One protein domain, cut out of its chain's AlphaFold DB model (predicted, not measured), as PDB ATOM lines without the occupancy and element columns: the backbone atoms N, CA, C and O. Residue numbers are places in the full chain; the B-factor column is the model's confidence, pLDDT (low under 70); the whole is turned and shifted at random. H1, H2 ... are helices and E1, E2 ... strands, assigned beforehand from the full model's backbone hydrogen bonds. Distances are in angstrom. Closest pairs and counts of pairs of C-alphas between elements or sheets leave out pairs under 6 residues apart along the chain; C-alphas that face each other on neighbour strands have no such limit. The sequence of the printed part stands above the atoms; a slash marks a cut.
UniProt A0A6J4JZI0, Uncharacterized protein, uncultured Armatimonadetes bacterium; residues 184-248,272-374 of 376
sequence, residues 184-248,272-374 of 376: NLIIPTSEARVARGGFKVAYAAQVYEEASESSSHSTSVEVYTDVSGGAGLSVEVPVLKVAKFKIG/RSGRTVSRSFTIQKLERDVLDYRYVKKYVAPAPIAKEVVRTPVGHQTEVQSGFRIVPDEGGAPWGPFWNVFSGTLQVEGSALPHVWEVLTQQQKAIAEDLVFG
ATOM      1  N   ASN A 184     117.354 193.000 228.517       68.62
ATOM      2  CA  ASN A 184     116.951 191.766 227.842       68.62
ATOM      3  C   ASN A 184     117.984 190.679 228.168       68.62
ATOM      4  O   ASN A 184     119.187 190.896 227.991       68.62
ATOM      5  N   LEU A 185     117.535 189.519 228.643       74.38
ATOM      6  CA  LEU A 185     118.370 188.331 228.806       74.38
ATOM      7  C   LEU A 185     118.075 187.369 227.657       74.38
ATOM      8  O   LEU A 185     116.961 186.874 227.525       74.38
ATOM      9  N   ILE A 186     119.098 187.081 226.855       78.62
ATOM     10  CA  ILE A 186     118.987 186.203 225.689       78.62
ATOM     11  C   ILE A 186     119.667 184.877 226.020       78.62
ATOM     12  O   ILE A 186     120.877 184.845 226.258       78.62
ATOM     13  N   ILE A 187     118.911 183.780 225.999       85.25
ATOM     14  CA  ILE A 187     119.440 182.431 226.233       85.25
ATOM     15  C   ILE A 187     119.344 181.627 224.931       85.25
ATOM     16  O   ILE A 187     118.232 181.387 224.461       85.25
ATOM     17  N   PRO A 188     120.463 181.195 224.321       88.50
ATOM     18  CA  PRO A 188     120.410 180.340 223.141       88.50
ATOM     19  C   PRO A 188     119.861 178.957 223.496       88.50
ATOM     20  O   PRO A 188     120.328 178.324 224.441       88.50
ATOM     21  N   THR A 189     118.888 178.484 222.719       89.94
ATOM     22  CA  THR A 189     118.264 177.161 222.887       89.94
ATOM     23  C   THR A 189     118.613 176.188 221.770       89.94
ATOM     24  O   THR A 189     118.396 174.988 221.924       89.94
ATOM     25  N   SER A 190     119.191 176.677 220.671       90.38
ATOM     26  CA  SER A 190     119.707 175.845 219.587       90.38
ATOM     27  C   SER A 190     121.162 176.165 219.260       90.38
ATOM     28  O   SER A 190     121.664 177.269 219.498       90.38
ATOM     29  N   GLU A 191     121.822 175.210 218.610       92.88
ATOM     30  CA  GLU A 191     123.071 175.479 217.904       92.88
ATOM     31  C   GLU A 191     122.848 176.428 216.717       92.88
ATOM     32  O   GLU A 191     121.730 176.598 216.214       92.88
ATOM     33  N   ALA A 192     123.934 177.064 216.274       92.06
ATOM     34  CA  ALA A 192     123.923 177.952 215.122       92.06
ATOM     35  C   ALA A 192     123.768 177.153 213.824       92.06
ATOM     36  O   ALA A 192     124.587 176.287 213.515       92.06
ATOM     37  N   ARG A 193     122.767 177.504 213.020       93.56
ATOM     38  CA  ARG A 193     122.531 176.929 211.691       93.56
ATOM     39  C   ARG A 193     122.813 177.954 210.600       93.56
ATOM     40  O   ARG A 193     122.572 179.147 210.772       93.56
ATOM     41  N   VAL A 194     123.330 177.485 209.466       90.88
ATOM     42  CA  VAL A 194     123.526 178.333 208.284       90.88
ATOM     43  C   VAL A 194     122.166 178.573 207.641       90.88
ATOM     44  O   VAL A 194     121.491 177.633 207.228       90.88
ATOM     45  N   ALA A 195     121.768 179.837 207.578       86.50
ATOM     46  CA  ALA A 195     120.534 180.253 206.939       86.50
ATOM     47  C   ALA A 195     120.764 180.537 205.452       86.50
ATOM     48  O   ALA A 195     121.888 180.768 205.001       86.50
ATOM     49  N   ARG A 196     119.681 180.556 204.667       78.50
ATOM     50  CA  ARG A 196     119.763 180.980 203.268       78.50
ATOM     51  C   ARG A 196     120.104 182.470 203.219       78.50
ATOM     52  O   ARG A 196     119.390 183.297 203.782       78.50
ATOM     53  N   GLY A 197     121.182 182.798 202.518       69.00
ATOM     54  CA  GLY A 197     121.693 184.162 202.409       69.00
ATOM     55  C   GLY A 197     123.164 184.249 202.803       69.00
ATOM     56  O   GLY A 197     123.716 183.358 203.446       69.00
ATOM     57  N   GLY A 198     123.812 185.321 202.368       77.06
ATOM     58  CA  GLY A 198     125.249 185.510 202.511       77.06
ATOM     59  C   GLY A 198     125.828 186.228 201.301       77.06
ATOM     60  O   GLY A 198     125.147 186.448 200.294       77.06
ATOM     61  N   PHE A 199     127.091 186.605 201.410       82.56
ATOM     62  CA  PHE A 199     127.817 187.293 200.351       82.56
ATOM     63  C   PHE A 199     129.280 186.875 200.367       82.56
ATOM     64  O   PHE A 199     129.785 186.382 201.374       82.56
ATOM     65  N   LYS A 200     129.955 187.042 199.237       84.50
ATOM     66  CA  LYS A 200     131.390 186.828 199.116       84.50
ATOM     67  C   LYS A 200     132.101 188.165 199.042       84.50
ATOM     68  O   LYS A 200     131.621 189.095 198.393       84.50
ATOM     69  N   VAL A 201     133.249 188.237 199.698       82.25
ATOM     70  CA  VAL A 201     134.168 189.370 199.640       82.25
ATOM     71  C   VAL A 201     135.503 188.849 199.146       82.25
ATOM     72  O   VAL A 201     136.068 187.931 199.737       82.25
ATOM     73  N   ALA A 202     136.006 189.416 198.059       80.88
ATOM     74  CA  ALA A 202     137.327 189.127 197.534       80.88
ATOM     75  C   ALA A 202     138.184 190.389 197.597       80.88
ATOM     76  O   ALA A 202     137.776 191.462 197.157       80.88
ATOM     77  N   TYR A 203     139.386 190.243 198.137       80.75
ATOM     78  CA  TYR A 203     140.424 191.258 198.102       80.75
ATOM     79  C   TYR A 203     141.507 190.804 197.137       80.75
ATOM     80  O   TYR A 203     141.988 189.678 197.230       80.75
ATOM     81  N   ALA A 204     141.914 191.681 196.232       75.75
ATOM     82  CA  ALA A 204     143.073 191.479 195.376       75.75
ATOM     83  C   ALA A 204     143.970 192.701 195.500       75.75
ATOM     84  O   ALA A 204     143.496 193.824 195.393       75.75
ATOM     85  N   ALA A 205     145.255 192.500 195.736       75.62
ATOM     86  CA  ALA A 205     146.205 193.582 195.886       75.62
ATOM     87  C   ALA A 205     147.403 193.377 194.962       75.62
ATOM     88  O   ALA A 205     147.866 192.250 194.771       75.62
ATOM     89  N   GLN A 206     147.872 194.471 194.367       74.25
ATOM     90  CA  GLN A 206     148.993 194.501 193.434       74.25
ATOM     91  C   GLN A 206     150.007 195.544 193.886       74.25
ATOM     92  O   GLN A 206     149.640 196.676 194.206       74.25
ATOM     93  N   VAL A 207     151.280 195.153 193.921       73.06
ATOM     94  CA  VAL A 207     152.398 196.057 194.213       73.06
ATOM     95  C   VAL A 207     152.995 196.552 192.908       73.06
ATOM     96  O   VAL A 207     153.275 195.751 192.020       73.06
ATOM     97  N   TYR A 208     153.249 197.851 192.817       68.75
ATOM     98  CA  TYR A 208     154.035 198.454 191.753       68.75
ATOM     99  C   TYR A 208     155.316 199.022 192.349       68.75
ATOM    100  O   TYR A 208     155.278 199.850 193.264       68.75
ATOM    101  N   GLU A 209     156.446 198.576 191.813       60.56
ATOM    102  CA  GLU A 209     157.745 199.184 192.065       60.56
ATOM    103  C   GLU A 209     158.011 200.197 190.954       60.56
ATOM    104  O   GLU A 209     158.229 199.836 189.796       60.56
ATOM    105  N   GLU A 210     157.947 201.484 191.289       56.94
ATOM    106  CA  GLU A 210     158.364 202.541 190.375       56.94
ATOM    107  C   GLU A 210     159.821 202.890 190.683       56.94
ATOM    108  O   GLU A 210     160.131 203.624 191.626       56.94
ATOM    109  N   ALA A 211     160.729 202.325 189.886       51.53
ATOM    110  CA  ALA A 211     162.111 202.772 189.820       51.53
ATOM    111  C   ALA A 211     162.179 203.987 188.881       51.53
ATOM    112  O   ALA A 211     162.267 203.844 187.663       51.53
ATOM    113  N   SER A 212     162.093 205.191 189.445       47.56
ATOM    114  CA  SER A 212     162.459 206.416 188.731       47.56
ATOM    115  C   SER A 212     163.987 206.524 188.714       47.56
ATOM    116  O   SER A 212     164.629 206.368 189.751       47.56
ATOM    117  N   GLU A 213     164.586 206.808 187.553       49.25
ATOM    118  CA  GLU A 213     166.043 207.001 187.420       49.25
ATOM    119  C   GLU A 213     166.569 208.182 188.267       49.25
ATOM    120  O   GLU A 213     167.773 208.289 188.496       49.25
ATOM    121  N   SER A 214     165.683 209.060 188.751       49.25
ATOM    122  CA  SER A 214     166.029 210.318 189.419       49.25
ATOM    123  C   SER A 214     165.390 210.524 190.800       49.25
ATOM    124  O   SER A 214     165.705 211.515 191.461       49.25
ATOM    125  N   SER A 215     164.539 209.614 191.290       48.78
ATOM    126  CA  SER A 215     163.917 209.747 192.615       48.78
ATOM    127  C   SER A 215     163.813 208.415 193.361       48.78
ATOM    128  O   SER A 215     163.760 207.342 192.767       48.78
ATOM    129  N   SER A 216     163.871 208.499 194.694       53.38
ATOM    130  CA  SER A 216     163.795 207.384 195.648       53.38
ATOM    131  C   SER A 216     162.806 206.298 195.220       53.38
ATOM    132  O   SER A 216     161.681 206.629 194.851       53.38
ATOM    133  N   HIS A 217     163.198 205.022 195.336       55.59
ATOM    134  CA  HIS A 217     162.323 203.884 195.043       55.59
ATOM    135  C   HIS A 217     160.992 204.066 195.780       55.59
ATOM    136  O   HIS A 217     160.981 204.234 197.000       55.59
ATOM    137  N   SER A 218     159.884 204.087 195.041       56.69
ATOM    138  CA  SER A 218     158.557 204.204 195.634       56.69
ATOM    139  C   SER A 218     157.756 202.944 195.331       56.69
ATOM    140  O   SER A 218     157.624 202.529 194.179       56.69
ATOM    141  N   THR A 219     157.264 202.309 196.394       59.69
ATOM    142  CA  THR A 219     156.430 201.111 196.315       59.69
ATOM    143  C   THR A 219     154.988 201.534 196.538       59.69
ATOM    144  O   THR A 219     154.627 201.998 197.617       59.69
ATOM    145  N   SER A 220     154.141 201.402 195.524       63.69
ATOM    146  CA  SER A 220     152.706 201.655 195.678       63.69
ATOM    147  C   SER A 220     151.943 200.336 195.686       63.69
ATOM    148  O   SER A 220     152.270 199.423 194.932       63.69
ATOM    149  N   VAL A 221     150.945 200.219 196.563       62.00
ATOM    150  CA  VAL A 221     150.063 199.048 196.623       62.00
ATOM    151  C   VAL A 221     148.656 199.497 196.275       62.00
ATOM    152  O   VAL A 221     148.118 200.414 196.895       62.00
ATOM    153  N   GLU A 222     148.058 198.860 195.278       67.06
ATOM    154  CA  GLU A 222     146.646 199.037 194.955       67.06
ATOM    155  C   GLU A 222     145.870 197.829 195.461       67.06
ATOM    156  O   GLU A 222     146.191 196.697 195.108       67.06
ATOM    157  N   VAL A 223     144.843 198.070 196.279       64.25
ATOM    158  CA  VAL A 223     143.950 197.024 196.789       64.25
ATOM    159  C   VAL A 223     142.565 197.192 196.175       64.25
ATOM    160  O   VAL A 223     141.887 198.199 196.382       64.25
ATOM    161  N   TYR A 224     142.140 196.174 195.445       68.25
ATOM    162  CA  TYR A 224     140.826 196.004 194.852       68.25
ATOM    163  C   TYR A 224     139.954 195.177 195.796       68.25
ATOM    164  O   TYR A 224     140.386 194.155 196.327       68.25
ATOM    165  N   THR A 225     138.722 195.632 196.016       68.50
ATOM    166  CA  THR A 225     137.713 194.910 196.798       68.50
ATOM    167  C   THR A 225     136.535 194.617 195.889       68.50
ATOM    168  O   THR A 225     135.949 195.548 195.338       68.50
ATOM    169  N   ASP A 226     136.194 193.344 195.738       70.44
ATOM    170  CA  ASP A 226     134.981 192.901 195.062       70.44
ATOM    171  C   ASP A 226     134.030 192.282 196.088       70.44
ATOM    172  O   ASP A 226     134.428 191.468 196.926       70.44
ATOM    173  N   VAL A 227     132.764 192.685 196.035       63.31
ATOM    174  CA  VAL A 227     131.708 192.159 196.898       63.31
ATOM    175  C   VAL A 227     130.606 191.635 195.999       63.31
ATOM    176  O   VAL A 227     129.898 192.398 195.343       63.31
ATOM    177  N   SER A 228     130.442 190.317 195.991       68.25
ATOM    178  CA  SER A 228     129.393 189.646 195.230       68.25
ATOM    179  C   SER A 228     128.359 189.065 196.191       68.25
ATOM    180  O   SER A 228     128.649 188.227 197.045       68.25
ATOM    181  N   GLY A 229     127.125 189.561 196.092       52.66
ATOM    182  CA  GLY A 229     126.020 189.178 196.969       52.66
ATOM    183  C   GLY A 229     125.038 188.224 196.297       52.66
ATOM    184  O   GLY A 229     124.612 188.456 195.166       52.66
ATOM    185  N   GLY A 230     124.634 187.174 197.021       49.94
ATOM    186  CA  GLY A 230     123.425 186.413 196.713       49.94
ATOM    187  C   GLY A 230     122.171 187.252 196.990       49.94
ATOM    188  O   GLY A 230     122.193 188.141 197.839       49.94
ATOM    189  N   ALA A 231     121.089 186.992 196.251       35.44
ATOM    190  CA  ALA A 231     119.855 187.784 196.254       35.44
ATOM    191  C   ALA A 231     119.392 188.225 197.663       35.44
ATOM    192  O   ALA A 231     119.158 187.379 198.526       35.44
ATOM    193  N   GLY A 232     119.208 189.538 197.867       41.44
ATOM    194  CA  GLY A 232     118.484 190.091 199.024       41.44
ATOM    195  C   GLY A 232     119.264 190.977 200.004       41.44
ATOM    196  O   GLY A 232     118.671 191.413 200.985       41.44
ATOM    197  N   LEU A 233     120.546 191.281 199.772       45.50
ATOM    198  CA  LEU A 233     121.330 192.176 200.636       45.50
ATOM    199  C   LEU A 233     121.789 193.430 199.874       45.50
ATOM    200  O   LEU A 233     122.612 193.352 198.966       45.50
ATOM    201  N   SER A 234     121.260 194.592 200.265       42.97
ATOM    202  CA  SER A 234     121.852 195.899 199.965       42.97
ATOM    203  C   SER A 234     122.981 196.111 200.972       42.97
ATOM    204  O   SER A 234     122.723 196.364 202.145       42.97
ATOM    205  N   VAL A 235     124.228 195.906 200.548       49.19
ATOM    206  CA  VAL A 235     125.402 196.116 201.402       49.19
ATOM    207  C   VAL A 235     126.195 197.283 200.838       49.19
ATOM    208  O   VAL A 235     126.709 197.204 199.725       49.19
ATOM    209  N   GLU A 236     126.270 198.374 201.594       45.28
ATOM    210  CA  GLU A 236     127.176 199.477 201.294       45.28
ATOM    211  C   GLU A 236     128.597 199.050 201.682       45.28
ATOM    212  O   GLU A 236     128.860 198.691 202.831       45.28
ATOM    213  N   VAL A 237     129.495 199.004 200.699       49.12
ATOM    214  CA  VAL A 237     130.872 198.534 200.880       49.12
ATOM    215  C   VAL A 237     131.761 199.745 201.147       49.12
ATOM    216  O   VAL A 237     131.923 200.578 200.249       49.12
ATOM    217  N   PRO A 238     132.379 199.865 202.332       46.75
ATOM    218  CA  PRO A 238     133.376 200.898 202.559       46.75
ATOM    219  C   PRO A 238     134.643 200.548 201.767       46.75
ATOM    220  O   PRO A 238     135.489 199.780 202.217       46.75
ATOM    221  N   VAL A 239     134.785 201.102 200.560       45.75
ATOM    222  CA  VAL A 239     136.019 200.974 199.772       45.75
ATOM    223  C   VAL A 239     137.070 201.905 200.371       45.75
ATOM    224  O   VAL A 239     137.187 203.075 200.004       45.75
ATOM    225  N   LEU A 240     137.845 201.391 201.322       45.81
ATOM    226  CA  LEU A 240     139.024 202.083 201.825       45.81
ATOM    227  C   LEU A 240     140.138 201.966 200.777       45.81
ATOM    228  O   LEU A 240     140.627 200.873 200.489       45.81
ATOM    229  N   LYS A 241     140.567 203.098 200.206       42.97
ATOM    230  CA  LYS A 241     141.850 203.178 199.490       42.97
ATOM    231  C   LYS A 241     142.962 203.022 200.527       42.97
ATOM    232  O   LYS A 241     143.339 203.995 201.179       42.97
ATOM    233  N   VAL A 242     143.439 201.798 200.728       43.47
ATOM    234  CA  VAL A 242     144.473 201.514 201.726       43.47
ATOM    235  C   VAL A 242     145.830 201.974 201.188       43.47
ATOM    236  O   VAL A 242     146.401 201.347 200.310       43.47
ATOM    237  N   ALA A 243     146.280 203.110 201.728       40.41
ATOM    238  CA  ALA A 243     147.661 203.570 201.883       40.41
ATOM    239  C   ALA A 243     148.616 203.520 200.666       40.41
ATOM    240  O   ALA A 243     149.085 202.477 200.226       40.41
ATOM    241  N   LYS A 244     149.066 204.708 200.238       40.41
ATOM    242  CA  LYS A 244     150.337 204.854 199.515       40.41
ATOM    243  C   LYS A 244     151.476 204.817 200.535       40.41
ATOM    244  O   LYS A 244     151.665 205.790 201.266       40.41
ATOM    245  N   PHE A 245     152.231 203.727 200.595       40.12
ATOM    246  CA  PHE A 245     153.424 203.646 201.438       40.12
ATOM    247  C   PHE A 245     154.628 204.218 200.687       40.12
ATOM    248  O   PHE A 245     155.239 203.554 199.863       40.12
ATOM    249  N   LYS A 246     155.008 205.466 200.971       38.50
ATOM    250  CA  LYS A 246     156.313 205.976 200.528       38.50
ATOM    251  C   LYS A 246     157.391 205.442 201.467       38.50
ATOM    252  O   LYS A 246     157.670 206.052 202.493       38.50
ATOM    253  N   ILE A 247     157.983 204.300 201.131       39.47
ATOM    254  CA  ILE A 247     159.183 203.806 201.814       39.47
ATOM    255  C   ILE A 247     160.389 204.289 201.010       39.47
ATOM    256  O   ILE A 247     160.917 203.591 200.156       39.47
ATOM    257  N   GLY A 248     160.788 205.534 201.266       35.03
ATOM    258  CA  GLY A 248     161.972 206.153 200.684       35.03
ATOM    259  C   GLY A 248     162.459 207.258 201.610       35.03
ATOM    260  O   GLY A 248     161.693 208.155 201.961       35.03
ATOM    261  N   ARG A 272     156.242 197.234 184.759       51.28
ATOM    262  CA  ARG A 272     155.366 196.851 185.872       51.28
ATOM    263  C   ARG A 272     155.531 195.361 186.171       51.28
ATOM    264  O   ARG A 272     154.710 194.550 185.749       51.28
ATOM    265  N   SER A 273     156.595 194.985 186.871       54.09
ATOM    266  CA  SER A 273     156.695 193.662 187.501       54.09
ATOM    267  C   SER A 273     156.079 193.740 188.897       54.09
ATOM    268  O   SER A 273     156.744 194.135 189.849       54.09
ATOM    269  N   GLY A 274     154.788 193.426 189.012       61.84
ATOM    270  CA  GLY A 274     154.068 193.493 190.282       61.84
ATOM    271  C   GLY A 274     153.733 192.119 190.847       61.84
ATOM    272  O   GLY A 274     153.213 191.258 190.134       61.84
ATOM    273  N   ARG A 275     153.987 191.911 192.143       71.19
ATOM    274  CA  ARG A 275     153.444 190.761 192.880       71.19
ATOM    275  C   ARG A 275     151.960 191.003 193.140       71.19
ATOM    276  O   ARG A 275     151.580 192.083 193.589       71.19
ATOM    277  N   THR A 276     151.136 190.000 192.851       78.25
ATOM    278  CA  THR A 276     149.695 190.022 193.134       78.25
ATOM    279  C   THR A 276     149.385 189.013 194.232       78.25
ATOM    280  O   THR A 276     149.810 187.863 194.140       78.25
ATOM    281  N   VAL A 277     148.628 189.428 195.244       81.31
ATOM    282  CA  VAL A 277     148.054 188.539 196.262       81.31
ATOM    283  C   VAL A 277     146.556 188.768 196.274       81.31
ATOM    284  O   VAL A 277     146.096 189.905 196.355       81.31
ATOM    285  N   SER A 278     145.781 187.692 196.205       83.12
ATOM    286  CA  SER A 278     144.330 187.736 196.353       83.12
ATOM    287  C   SER A 278     143.897 186.820 197.481       83.12
ATOM    288  O   SER A 278     144.434 185.724 197.555       83.12
ATOM    289  N   ARG A 279     142.910 187.242 198.278       86.44
ATOM    290  CA  ARG A 279     142.213 186.424 199.275       86.44
ATOM    291  C   ARG A 279     140.713 186.572 199.121       86.44
ATOM    292  O   ARG A 279     140.223 187.657 198.818       86.44
ATOM    293  N   SER A 280     139.974 185.500 199.369       87.94
ATOM    294  CA  SER A 280     138.510 185.511 199.297       87.94
ATOM    295  C   SER A 280     137.868 184.942 200.557       87.94
ATOM    296  O   SER A 280     138.426 184.082 201.240       87.94
ATOM    297  N   PHE A 281     136.700 185.485 200.885       91.44
ATOM    298  CA  PHE A 281     135.965 185.227 202.111       91.44
ATOM    299  C   PHE A 281     134.491 185.012 201.783       91.44
ATOM    300  O   PHE A 281     133.852 185.846 201.136       91.44
ATOM    301  N   THR A 282     133.924 183.922 202.286       91.81
ATOM    302  CA  THR A 282     132.488 183.656 202.250       91.81
ATOM    303  C   THR A 282     131.851 184.083 203.570       91.81
ATOM    304  O   THR A 282     132.146 183.530 204.632       91.81
ATOM    305  N   ILE A 283     130.942 185.054 203.511       91.81
ATOM    306  CA  ILE A 283     130.180 185.533 204.665       91.81
ATOM    307  C   ILE A 283     128.862 184.770 204.722       91.81
ATOM    308  O   ILE A 283     127.958 184.979 203.911       91.81
ATOM    309  N   GLN A 284     128.764 183.864 205.688       92.12
ATOM    310  CA  GLN A 284     127.590 183.027 205.896       92.12
ATOM    311  C   GLN A 284     126.616 183.714 206.848       92.12
ATOM    312  O   GLN A 284     127.014 184.145 207.934       92.12
ATOM    313  N   LYS A 285     125.334 183.771 206.471       89.81
ATOM    314  CA  LYS A 285     124.262 184.158 207.392       89.81
ATOM    315  C   LYS A 285     123.991 183.001 208.355       89.81
ATOM    316  O   LYS A 285     123.825 181.859 207.927       89.81
ATOM    317  N   LEU A 286     123.942 183.298 209.647       91.44
ATOM    318  CA  LEU A 286     123.638 182.340 210.703       91.44
ATOM    319  C   LEU A 286     122.318 182.687 211.381       91.44
ATOM    320  O   LEU A 286     121.980 183.858 211.536       91.44
ATOM    321  N   GLU A 287     121.606 181.660 211.821       92.00
ATOM    322  CA  GLU A 287     120.402 181.766 212.637       92.00
ATOM    323  C   GLU A 287     120.506 180.789 213.812       92.00
ATOM    324  O   GLU A 287     121.117 179.725 213.696       92.00
ATOM    325  N   ARG A 288     119.928 181.151 214.954       91.19
ATOM    326  CA  ARG A 288     119.726 180.250 216.094       91.19
ATOM    327  C   ARG A 288     118.445 180.612 216.823       91.19
ATOM    328  O   ARG A 288     118.040 181.775 216.806       91.19
ATOM    329  N   ASP A 289     117.849 179.635 217.480       89.38
ATOM    330  CA  ASP A 289     116.696 179.858 218.340       89.38
ATOM    331  C   ASP A 289     117.186 180.360 219.705       89.38
ATOM    332  O   ASP A 289     118.178 179.864 220.262       89.38
ATOM    333  N   VAL A 290     116.524 181.396 220.216       86.31
ATOM    334  CA  VAL A 290     116.821 182.012 221.510       86.31
ATOM    335  C   VAL A 290     115.542 182.224 222.309       86.31
ATOM    336  O   VAL A 290     114.469 182.436 221.749       86.31
ATOM    337  N   LEU A 291     115.668 182.195 223.629       85.00
ATOM    338  CA  LEU A 291     114.661 182.714 224.545       85.00
ATOM    339  C   LEU A 291     115.031 184.151 224.901       85.00
ATOM    340  O   LEU A 291     116.103 184.380 225.465       85.00
ATOM    341  N   ASP A 292     114.151 185.091 224.562       77.94
ATOM    342  CA  ASP A 292     114.252 186.491 224.977       77.94
ATOM    343  C   ASP A 292     113.425 186.705 226.249       77.94
ATOM    344  O   ASP A 292     112.193 186.623 226.234       77.94
ATOM    345  N   TYR A 293     114.114 186.953 227.360       74.81
ATOM    346  CA  TYR A 293     113.509 187.345 228.625       74.81
ATOM    347  C   TYR A 293     113.602 188.857 228.769       74.81
ATOM    348  O   TYR A 293     114.690 189.404 228.968       74.81
ATOM    349  N   ARG A 294     112.453 189.532 228.747       72.00
ATOM    350  CA  ARG A 294     112.390 190.971 229.020       72.00
ATOM    351  C   ARG A 294     112.011 191.185 230.466       72.00
ATOM    352  O   ARG A 294     111.031 190.620 230.943       72.00
ATOM    353  N   TYR A 295     112.761 192.005 231.185       67.06
ATOM    354  CA  TYR A 295     112.393 192.342 232.553       67.06
ATOM    355  C   TYR A 295     111.604 193.644 232.567       67.06
ATOM    356  O   TYR A 295     112.078 194.698 232.155       67.06
ATOM    357  N   VAL A 296     110.383 193.568 233.086       67.12
ATOM    358  CA  VAL A 296     109.591 194.748 233.412       67.12
ATOM    359  C   VAL A 296     109.896 195.119 234.854       67.12
ATOM    360  O   VAL A 296     109.616 194.349 235.781       67.12
ATOM    361  N   LYS A 297     110.485 196.301 235.045       65.38
ATOM    362  CA  LYS A 297     110.606 196.914 236.367       65.38
ATOM    363  C   LYS A 297     109.229 197.406 236.801       65.38
ATOM    364  O   LYS A 297     108.620 198.234 236.132       65.38
ATOM    365  N   LYS A 298     108.745 196.896 237.930       64.38
ATOM    366  CA  LYS A 298     107.579 197.430 238.633       64.38
ATOM    367  C   LYS A 298     108.059 198.127 239.893       64.38
ATOM    368  O   LYS A 298     108.715 197.515 240.737       64.38
ATOM    369  N   TYR A 299     107.733 199.406 239.999       62.69
ATOM    370  CA  TYR A 299     107.995 200.205 241.186       62.69
ATOM    371  C   TYR A 299     106.810 200.053 242.137       62.69
ATOM    372  O   TYR A 299     105.688 200.421 241.795       62.69
ATOM    373  N   VAL A 300     107.042 199.473 243.314       59.59
ATOM    374  CA  VAL A 300     105.994 199.293 244.326       59.59
ATOM    375  C   VAL A 300     106.145 200.385 245.383       59.59
ATOM    376  O   VAL A 300     106.989 200.272 246.271       59.59
ATOM    377  N   ALA A 301     105.351 201.458 245.297       54.72
ATOM    378  CA  ALA A 301     105.153 202.393 246.411       54.72
ATOM    379  C   ALA A 301     103.923 203.302 246.220       54.72
ATOM    380  O   ALA A 301     103.665 203.747 245.105       54.72
ATOM    381  N   PRO A 302     103.249 203.696 247.316       53.69
ATOM    382  CA  PRO A 302     102.535 204.959 247.417       53.69
ATOM    383  C   PRO A 302     103.452 206.008 248.088       53.69
ATOM    384  O   PRO A 302     103.210 206.371 249.232       53.69
ATOM    385  N   ALA A 303     104.577 206.410 247.473       41.78
ATOM    386  CA  ALA A 303     105.473 207.464 247.998       41.78
ATOM    387  C   ALA A 303     106.641 207.789 247.032       41.78
ATOM    388  O   ALA A 303     107.046 206.905 246.276       41.78
ATOM    389  N   PRO A 304     107.227 209.008 247.093       50.53
ATOM    390  CA  PRO A 304     108.074 209.612 246.045       50.53
ATOM    391  C   PRO A 304     109.448 208.964 245.790       50.53
ATOM    392  O   PRO A 304     110.181 209.413 244.915       50.53
ATOM    393  N   ILE A 305     109.819 207.909 246.519       53.16
ATOM    394  CA  ILE A 305     111.038 207.128 246.276       53.16
ATOM    395  C   ILE A 305     110.627 205.658 246.358       53.16
ATOM    396  O   ILE A 305     110.152 205.204 247.401       53.16
ATOM    397  N   ALA A 306     110.744 204.921 245.251       51.69
ATOM    398  CA  ALA A 306     110.275 203.541 245.177       51.69
ATOM    399  C   ALA A 306     110.962 202.666 246.237       51.69
ATOM    400  O   ALA A 306     112.182 202.514 246.241       51.69
ATOM    401  N   LYS A 307     110.160 202.084 247.137       51.81
ATOM    402  CA  LYS A 307     110.632 201.250 248.250       51.81
ATOM    403  C   LYS A 307     111.202 199.913 247.770       51.81
ATOM    404  O   LYS A 307     112.068 199.342 248.424       51.81
ATOM    405  N   GLU A 308     110.720 199.429 246.628       52.28
ATOM    406  CA  GLU A 308     111.121 198.158 246.040       52.28
ATOM    407  C   GLU A 308     111.007 198.215 244.509       52.28
ATOM    408  O   GLU A 308     110.020 198.720 243.963       52.28
ATOM    409  N   VAL A 309     112.027 197.696 243.816       58.41
ATOM    410  CA  VAL A 309     112.019 197.496 242.361       58.41
ATOM    411  C   VAL A 309     111.860 196.005 242.101       58.41
ATOM    412  O   VAL A 309     112.828 195.247 242.162       58.41
ATOM    413  N   VAL A 310     110.640 195.581 241.785       67.00
ATOM    414  CA  VAL A 310     110.362 194.187 241.430       67.00
ATOM    415  C   VAL A 310     110.610 194.017 239.936       67.00
ATOM    416  O   VAL A 310     109.914 194.604 239.108       67.00
ATOM    417  N   ARG A 311     111.603 193.206 239.567       61.41
ATOM    418  CA  ARG A 311     111.837 192.818 238.168       61.41
ATOM    419  C   ARG A 311     111.010 191.580 237.864       61.41
ATOM    420  O   ARG A 311     111.331 190.493 238.334       61.41
ATOM    421  N   THR A 312     109.947 191.741 237.086       63.12
ATOM    422  CA  THR A 312     109.146 190.597 236.635       63.12
ATOM    423  C   THR A 312     109.611 190.203 235.233       63.12
ATOM    424  O   THR A 312     109.612 191.073 234.361       63.12
ATOM    425  N   PRO A 313     110.016 188.944 234.982       60.22
ATOM    426  CA  PRO A 313     110.242 188.481 233.620       60.22
ATOM    427  C   PRO A 313     108.903 188.472 232.869       60.22
ATOM    428  O   PRO A 313     107.929 187.867 233.316       60.22
ATOM    429  N   VAL A 314     108.845 189.170 231.742       61.50
ATOM    430  CA  VAL A 314     107.691 189.269 230.851       61.50
ATOM    431  C   VAL A 314     108.138 188.824 229.462       61.50
ATOM    432  O   VAL A 314     109.148 189.286 228.944       61.50
ATOM    433  N   GLY A 315     107.363 187.925 228.858       57.19
ATOM    434  CA  GLY A 315     107.690 187.328 227.565       57.19
ATOM    435  C   GLY A 315     108.532 186.062 227.717       57.19
ATOM    436  O   GLY A 315     109.623 186.078 228.267       57.19
ATOM    437  N   HIS A 316     107.974 184.948 227.251       61.41
ATOM    438  CA  HIS A 316     108.716 183.736 226.914       61.41
ATOM    439  C   HIS A 316     108.440 183.500 225.436       61.41
ATOM    440  O   HIS A 316     107.570 182.703 225.082       61.41
ATOM    441  N   GLN A 317     109.072 184.285 224.572       65.94
ATOM    442  CA  GLN A 317     108.965 184.047 223.140       65.94
ATOM    443  C   GLN A 317     110.266 183.413 222.676       65.94
ATOM    444  O   GLN A 317     111.361 183.893 222.967       65.94
ATOM    445  N   THR A 318     110.125 182.258 222.028       78.62
ATOM    446  CA  THR A 318     111.220 181.706 221.242       78.62
ATOM    447  C   THR A 318     111.316 182.561 219.994       78.62
ATOM    448  O   THR A 318     110.364 182.630 219.218       78.62
ATOM    449  N   GLU A 319     112.444 183.232 219.829       84.38
ATOM    450  CA  GLU A 319     112.707 184.089 218.683       84.38
ATOM    451  C   GLU A 319     113.947 183.589 217.934       84.38
ATOM    452  O   GLU A 319     114.791 182.876 218.480       84.38
ATOM    453  N   VAL A 320     114.053 183.942 216.652       85.38
ATOM    454  CA  VAL A 320     115.217 183.589 215.832       85.38
ATOM    455  C   VAL A 320     116.217 184.736 215.887       85.38
ATOM    456  O   VAL A 320     115.977 185.814 215.341       85.38
ATOM    457  N   GLN A 321     117.376 184.500 216.497       87.75
ATOM    458  CA  GLN A 321     118.487 185.442 216.455       87.75
ATOM    459  C   GLN A 321     119.312 185.217 215.188       87.75
ATOM    460  O   GLN A 321     119.818 184.123 214.939       87.75
ATOM    461  N   SER A 322     119.477 186.279 214.399       87.94
ATOM    462  CA  SER A 322     120.342 186.281 213.215       87.94
ATOM    463  C   SER A 322     121.764 186.741 213.547       87.94
ATOM    464  O   SER A 322     121.985 187.540 214.461       87.94
ATOM    465  N   GLY A 323     122.731 186.265 212.772       90.44
ATOM    466  CA  GLY A 323     124.138 186.632 212.870       90.44
ATOM    467  C   GLY A 323     124.912 186.303 211.596       90.44
ATOM    468  O   GLY A 323     124.333 185.936 210.570       90.44
ATOM    469  N   PHE A 324     126.234 186.419 211.668       91.38
ATOM    470  CA  PHE A 324     127.143 186.179 210.551       91.38
ATOM    471  C   PHE A 324     128.393 185.419 210.991       91.38
ATOM    472  O   PHE A 324     128.816 185.484 212.145       91.38
ATOM    473  N   ARG A 325     129.012 184.713 210.049       94.25
ATOM    474  CA  ARG A 325     130.320 184.072 210.211       94.25
ATOM    475  C   ARG A 325     131.138 184.269 208.946       94.25
ATOM    476  O   ARG A 325     130.613 184.119 207.845       94.25
ATOM    477  N   ILE A 326     132.414 184.582 209.119       94.19
ATOM    478  CA  ILE A 326     133.364 184.770 208.023       94.19
ATOM    479  C   ILE A 326     134.119 183.458 207.838       94.19
ATOM    480  O   ILE A 326     134.715 182.950 208.788       94.19
ATOM    481  N   VAL A 327     134.099 182.909 206.628       94.94
ATOM    482  CA  VAL A 327     134.826 181.688 206.274       94.94
ATOM    483  C   VAL A 327     135.850 182.037 205.191       94.94
ATOM    484  O   VAL A 327     135.432 182.448 204.110       94.94
ATOM    485  N   PRO A 328     137.164 181.930 205.452       93.88
ATOM    486  CA  PRO A 328     138.168 182.125 204.409       93.88
ATOM    487  C   PRO A 328     138.108 180.986 203.382       93.88
ATOM    488  O   PRO A 328     138.128 179.810 203.746       93.88
ATOM    489  N   ASP A 329     138.052 181.335 202.095       90.62
ATOM    490  CA  ASP A 329     137.937 180.362 200.995       90.62
ATOM    491  C   ASP A 329     139.263 179.594 200.779       90.62
ATOM    492  O   ASP A 329     139.256 178.475 200.276       90.62
ATOM    493  N   GLU A 330     140.397 180.153 201.217       86.88
ATOM    494  CA  GLU A 330     141.735 179.529 201.153       86.88
ATOM    495  C   GLU A 330     141.971 178.448 202.223       86.88
ATOM    496  O   GLU A 330     143.035 177.828 202.266       86.88
ATOM    497  N   GLY A 331     140.986 178.216 203.092       85.94
ATOM    498  CA  GLY A 331     141.117 177.369 204.271       85.94
ATOM    499  C   GLY A 331     141.574 178.146 205.506       85.94
ATOM    500  O   GLY A 331     142.097 179.257 205.433       85.94
ATOM    501  N   GLY A 332     141.321 177.564 206.678       89.94
ATOM    502  CA  GLY A 332     141.585 178.187 207.973       89.94
ATOM    503  C   GLY A 332     140.379 178.137 208.907       89.94
ATOM    504  O   GLY A 332     139.301 177.660 208.547       89.94
ATOM    505  N   ALA A 333     140.581 178.613 210.136       92.69
ATOM    506  CA  ALA A 333     139.507 178.704 211.113       92.69
ATOM    507  C   ALA A 333     138.536 179.839 210.732       92.69
ATOM    508  O   ALA A 333     138.986 180.930 210.376       92.69
ATOM    509  N   PRO A 334     137.215 179.613 210.804       93.31
ATOM    510  CA  PRO A 334     136.247 180.674 210.571       93.31
ATOM    511  C   PRO A 334     136.279 181.708 211.705       93.31
ATOM    512  O   PRO A 334     136.510 181.359 212.864       93.31
ATOM    513  N   TRP A 335     135.963 182.965 211.390       94.44
ATOM    514  CA  TRP A 335     135.783 184.021 212.391       94.44
ATOM    515  C   TRP A 335     134.305 184.209 212.738       94.44
ATOM    516  O   TRP A 335     133.441 184.255 211.854       94.44
ATOM    517  N   GLY A 336     134.023 184.360 214.031       91.81
ATOM    518  CA  GLY A 336     132.673 184.457 214.583       91.81
ATOM    519  C   GLY A 336     132.255 183.184 215.335       91.81
ATOM    520  O   GLY A 336     133.110 182.366 215.675       91.81
ATOM    521  N   PRO A 337     130.949 182.990 215.603       91.44
ATOM    522  CA  PRO A 337     129.808 183.750 215.081       91.44
ATOM    523  C   PRO A 337     129.667 185.161 215.677       91.44
ATOM    524  O   PRO A 337     129.882 185.366 216.869       91.44
ATOM    525  N   PHE A 338     129.240 186.115 214.851       90.69
ATOM    526  CA  PHE A 338     128.870 187.474 215.249       90.69
ATOM    527  C   PHE A 338     127.344 187.585 215.267       90.69
ATOM    528  O   PHE A 338     126.706 187.485 214.221       90.69
ATOM    529  N   TRP A 339     126.748 187.759 216.444       89.12
ATOM    530  CA  TRP A 339     125.293 187.805 216.607       89.12
ATOM    531  C   TRP A 339     124.778 189.238 216.631       89.12
ATOM    532  O   TRP A 339     125.401 190.106 217.239       89.12
ATOM    533  N   ASN A 340     123.626 189.479 216.002       84.31
ATOM    534  CA  ASN A 340     122.945 190.762 216.130       84.31
ATOM    535  C   ASN A 340     122.485 190.962 217.583       84.31
ATOM    536  O   ASN A 340     121.992 190.023 218.223       84.31
ATOM    537  N   VAL A 341     122.619 192.185 218.093       73.50
ATOM    538  CA  VAL A 341     122.082 192.577 219.399       73.50
ATOM    539  C   VAL A 341     120.559 192.565 219.322       73.50
ATOM    540  O   VAL A 341     119.966 193.087 218.379       73.50
ATOM    541  N   PHE A 342     119.923 191.958 220.320       63.62
ATOM    542  CA  PHE A 342     118.470 191.887 220.427       63.62
ATOM    543  C   PHE A 342     117.944 193.163 221.095       63.62
ATOM    544  O   PHE A 342     117.710 193.200 222.304       63.62
ATOM    545  N   SER A 343     117.820 194.246 220.328       54.78
ATOM    546  CA  SER A 343     117.141 195.461 220.785       54.78
ATOM    547  C   SER A 343     115.737 195.522 220.191       54.78
ATOM    548  O   SER A 343     115.545 195.426 218.980       54.78
ATOM    549  N   GLY A 344     114.730 195.713 221.049       51.12
ATOM    550  CA  GLY A 344     113.361 196.018 220.609       51.12
ATOM    551  C   GLY A 344     113.250 197.367 219.880       51.12
ATOM    552  O   GLY A 344     112.224 197.669 219.279       51.12
ATOM    553  N   THR A 345     114.315 198.170 219.913       43.38
ATOM    554  CA  THR A 345     114.466 199.459 219.244       43.38
ATOM    555  C   THR A 345     115.399 199.316 218.036       43.38
ATOM    556  O   THR A 345     116.571 198.987 218.178       43.38
ATOM    557  N   LEU A 346     114.819 199.523 216.847       38.47
ATOM    558  CA  LEU A 346     115.406 199.663 215.504       38.47
ATOM    559  C   LEU A 346     116.618 198.784 215.108       38.47
ATOM    560  O   LEU A 346     117.747 198.951 215.558       38.47
ATOM    561  N   GLN A 347     116.392 197.977 214.064       44.03
ATOM    562  CA  GLN A 347     117.297 197.030 213.387       44.03
ATOM    563  C   GLN A 347     118.664 197.565 212.889       44.03
ATOM    564  O   GLN A 347     119.442 196.788 212.335       44.03
ATOM    565  N   VAL A 348     118.980 198.852 213.046       45.00
ATOM    566  CA  VAL A 348     120.185 199.468 212.457       45.00
ATOM    567  C   VAL A 348     121.352 199.535 213.450       45.00
ATOM    568  O   VAL A 348     122.493 199.323 213.048       45.00
ATOM    569  N   GLU A 349     121.097 199.737 214.746       44.56
ATOM    570  CA  GLU A 349     122.166 199.874 215.755       44.56
ATOM    571  C   GLU A 349     122.639 198.531 216.342       44.56
ATOM    572  O   GLU A 349     123.735 198.447 216.890       44.56
ATOM    573  N   GLY A 350     121.859 197.458 216.167       57.44
ATOM    574  CA  GLY A 350     122.167 196.112 216.668       57.44
ATOM    575  C   GLY A 350     122.781 195.147 215.647       57.44
ATOM    576  O   GLY A 350     122.888 193.954 215.930       57.44
ATOM    577  N   SER A 351     123.149 195.603 214.447       73.56
ATOM    578  CA  SER A 351     123.699 194.714 213.412       73.56
ATOM    579  C   SER A 351     125.094 194.198 213.783       73.56
ATOM    580  O   SER A 351     125.941 194.943 214.265       73.56
ATOM    581  N   ALA A 352     125.366 192.926 213.495       81.94
ATOM    582  CA  ALA A 352     126.689 192.318 213.603       81.94
ATOM    583  C   ALA A 352     127.610 192.654 212.414       81.94
ATOM    584  O   ALA A 352     128.811 192.387 212.476       81.94
ATOM    585  N   LEU A 353     127.083 193.265 211.344       82.31
ATOM    586  CA  LEU A 353     127.861 193.624 210.151       82.31
ATOM    587  C   LEU A 353     129.053 194.564 210.413       82.31
ATOM    588  O   LEU A 353     130.083 194.348 209.782       82.31
ATOM    589  N   PRO A 354     128.997 195.561 211.319       83.44
ATOM    590  CA  PRO A 354     130.165 196.380 211.643       83.44
ATOM    591  C   PRO A 354     131.354 195.548 212.142       83.44
ATOM    592  O   PRO A 354     132.473 195.765 211.692       83.44
ATOM    593  N   HIS A 355     131.106 194.540 212.985       84.31
ATOM    594  CA  HIS A 355     132.148 193.625 213.464       84.31
ATOM    595  C   HIS A 355     132.696 192.748 212.331       84.31
ATOM    596  O   HIS A 355     133.899 192.507 212.251       84.31
ATOM    597  N   VAL A 356     131.826 192.308 211.411       85.56
ATOM    598  CA  VAL A 356     132.253 191.587 210.200       85.56
ATOM    599  C   VAL A 356     133.194 192.458 209.364       85.56
ATOM    600  O   VAL A 356     134.260 191.999 208.954       85.56
ATOM    601  N   TRP A 357     132.836 193.723 209.147       84.19
ATOM    602  CA  TRP A 357     133.649 194.662 208.378       84.19
ATOM    603  C   TRP A 357     134.959 195.031 209.058       84.19
ATOM    604  O   TRP A 357     135.962 195.208 208.368       84.19
ATOM    605  N   GLU A 358     134.984 195.108 210.384       86.44
ATOM    606  CA  GLU A 358     136.214 195.336 211.138       86.44
ATOM    607  C   GLU A 358     137.230 194.212 210.886       86.44
ATOM    608  O   GLU A 358     138.372 194.488 210.510       86.44
ATOM    609  N   VAL A 359     136.801 192.948 210.982       88.12
ATOM    610  CA  VAL A 359     137.664 191.790 210.691       88.12
ATOM    611  C   VAL A 359     138.132 191.803 209.236       88.12
ATOM    612  O   VAL A 359     139.319 191.612 208.965       88.12
ATOM    613  N   LEU A 360     137.233 192.069 208.286       84.50
ATOM    614  CA  LEU A 360     137.590 192.139 206.868       84.50
ATOM    615  C   LEU A 360     138.566 193.289 206.562       84.50
ATOM    616  O   LEU A 360     139.489 193.111 205.771       84.50
ATOM    617  N   THR A 361     138.436 194.431 207.241       84.06
ATOM    618  CA  THR A 361     139.365 195.568 207.121       84.06
ATOM    619  C   THR A 361     140.752 195.210 207.653       84.06
ATOM    620  O   THR A 361     141.764 195.541 207.033       84.06
ATOM    621  N   GLN A 362     140.824 194.490 208.777       87.44
ATOM    622  CA  GLN A 362     142.095 193.983 209.302       87.44
ATOM    623  C   GLN A 362     142.752 193.000 208.324       87.44
ATOM    624  O   GLN A 362     143.955 193.095 208.084       87.44
ATOM    625  N   GLN A 363     141.971 192.115 207.695       87.19
ATOM    626  CA  GLN A 363     142.481 191.205 206.664       87.19
ATOM    627  C   GLN A 363     142.957 191.947 205.412       87.19
ATOM    628  O   GLN A 363     144.019 191.628 204.881       87.19
ATOM    629  N   GLN A 364     142.226 192.970 204.968       82.50
ATOM    630  CA  GLN A 364     142.644 193.822 203.855       82.50
ATOM    631  C   GLN A 364     143.999 194.487 204.140       82.50
ATOM    632  O   GLN A 364     144.874 194.513 203.274       82.50
ATOM    633  N   LYS A 365     144.190 194.990 205.365       83.19
ATOM    634  CA  LYS A 365     145.459 195.574 205.805       83.19
ATOM    635  C   LYS A 365     146.583 194.532 205.835       83.19
ATOM    636  O   LYS A 365     147.653 194.809 205.305       83.19
ATOM    637  N   ALA A 366     146.322 193.338 206.367       83.75
ATOM    638  CA  ALA A 366     147.301 192.250 206.403       83.75
ATOM    639  C   ALA A 366     147.758 191.829 204.996       83.75
ATOM    640  O   ALA A 366     148.941 191.613 204.776       83.75
ATOM    641  N   ILE A 367     146.849 191.784 204.013       81.44
ATOM    642  CA  ILE A 367     147.204 191.497 202.610       81.44
ATOM    643  C   ILE A 367     148.151 192.564 202.049       81.44
ATOM    644  O   ILE A 367     149.105 192.233 201.344       81.44
ATOM    645  N   ALA A 368     147.894 193.840 202.345       76.94
ATOM    646  CA  ALA A 368     148.764 194.929 201.912       76.94
ATOM    647  C   ALA A 368     150.146 194.853 202.586       76.94
ATOM    648  O   ALA A 368     151.158 195.059 201.922       76.94
ATOM    649  N   GLU A 369     150.201 194.517 203.876       80.00
ATOM    650  CA  GLU A 369     151.457 194.339 204.615       80.00
ATOM    651  C   GLU A 369     152.267 193.139 204.101       80.00
ATOM    652  O   GLU A 369     153.453 193.301 203.813       80.00
ATOM    653  N   ASP A 370     151.631 191.983 203.886       79.56
ATOM    654  CA  ASP A 370     152.264 190.773 203.332       79.56
ATOM    655  C   ASP A 370     152.895 191.032 201.956       79.56
ATOM    656  O   ASP A 370     153.916 190.445 201.591       79.56
ATOM    657  N   LEU A 371     152.283 191.919 201.173       75.12
ATOM    658  CA  LEU A 371     152.778 192.315 199.862       75.12
ATOM    659  C   LEU A 371     154.005 193.230 199.931       75.12
ATOM    660  O   LEU A 371     154.905 193.084 199.106       75.12
ATOM    661  N   VAL A 372     154.046 194.158 200.892       72.00
ATOM    662  CA  VAL A 372     155.155 195.115 201.054       72.00
ATOM    663  C   VAL A 372     156.350 194.472 201.751       72.00
ATOM    664  O   VAL A 372     157.487 194.668 201.331       72.00
ATOM    665  N   PHE A 373     156.108 193.713 202.817       77.19
ATOM    666  CA  PHE A 373     157.163 193.188 203.688       77.19
ATOM    667  C   PHE A 373     157.494 191.714 203.427       77.19
ATOM    668  O   PHE A 373     158.491 191.212 203.944       77.19
ATOM    669  N   GLY A 374     156.705 191.034 202.590       68.31
ATOM    670  CA  GLY A 374     156.750 189.585 202.442       68.31
ATOM    671  C   GLY A 374     155.942 188.882 203.536       68.31
ATOM    672  O   GLY A 374     155.709 189.425 204.614       68.31
TER     673      GLY A 374
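Overview. This is residues 184 to 248 and 272 to 374 of the 376 residues of an uncharacterized protein of uncultured Armatimonadetes bacterium (UniProt A0A6J4JZI0). A long, arched and twisted sheet of mainly long strands curls round a single helix, H1, which lies in its hollow. The hairpin of E2 and E3 reaches to one end of the long axis and the hairpin of E4 and E5 to the other, while E1 and E6 are short edge strands. The 168 printed residues hold six named strands and one named helix, in the order E1 E2 E3 E4 E5 E6 H1, and the class is mostly strand. The sheet is branched, its neighbour pairs antiparallel. The whole is extended, a rod of 87 by 40 by 26 A, with a radius of gyration of the C-alphas of 23.7 A.

Arrangement. E4, residues 276 to 300, has three neighbours, in staggered pairing. On one side of it are E2, residues 193 to 212, beside its residues 276 to 287, and E1, residues 184 to 188, beside 290 to 294; N 201 and O 281 are 2.9 A apart, N 187 and O 291 also 2.9 A. On the other side is E5, residues 308 to 328, which forms a hairpin with E4 at 173 degrees, with N 286 and O 323 at 2.8 A. E3, residues 215 to 229, forms a hairpin with E2, with N 204 and O 224 at 2.9 A. E6, residues 335 to 339, forms a hairpin with E5, with N 324 and O 338 at 2.8 A; E4 E5 E6 is a meander, each strand the antiparallel neighbour of the one before. H1, residues 353 to 373, is on the sheet; its closest C-alphas to E2 are those of Gln 364 and Tyr 203, 6.7 A, and to E5 those of Val 356 and Ile 326, 7.2 A. In H1 every O i to N i+4 pair is within hydrogen-bond range. E3 and E6 are apart.

Along the chain. E4 spans 67.9 A from C-alpha 276 at (149.695, 190.022, 193.134) and bends by 59 degrees at residue 289. E2 spans 54.7 A and bends by 83 degrees at residue 196; E5 spans 52.2 A and bends by 72 degrees at residue 316. E3 spans 43.3 A. E1 begins at C-alpha 184, (116.951, 191.766, 227.842). H1 spans 30.0 A and ends at C-alpha 373, (157.163, 193.188, 203.688).

Size, cuts and confidence. The C-alphas farthest apart, those of Glu 213 and Pro 302, are 87.4 A apart. Residues 249 to 271 are not printed, and C-alphas 248 and 272 are 18.7 A apart across the cut. The link from E6 to H1, 13 residues, is long. The mean pLDDT of the printed part is 70.5; 78 residues are under 70, among them 227 to 248 and 295 to 317.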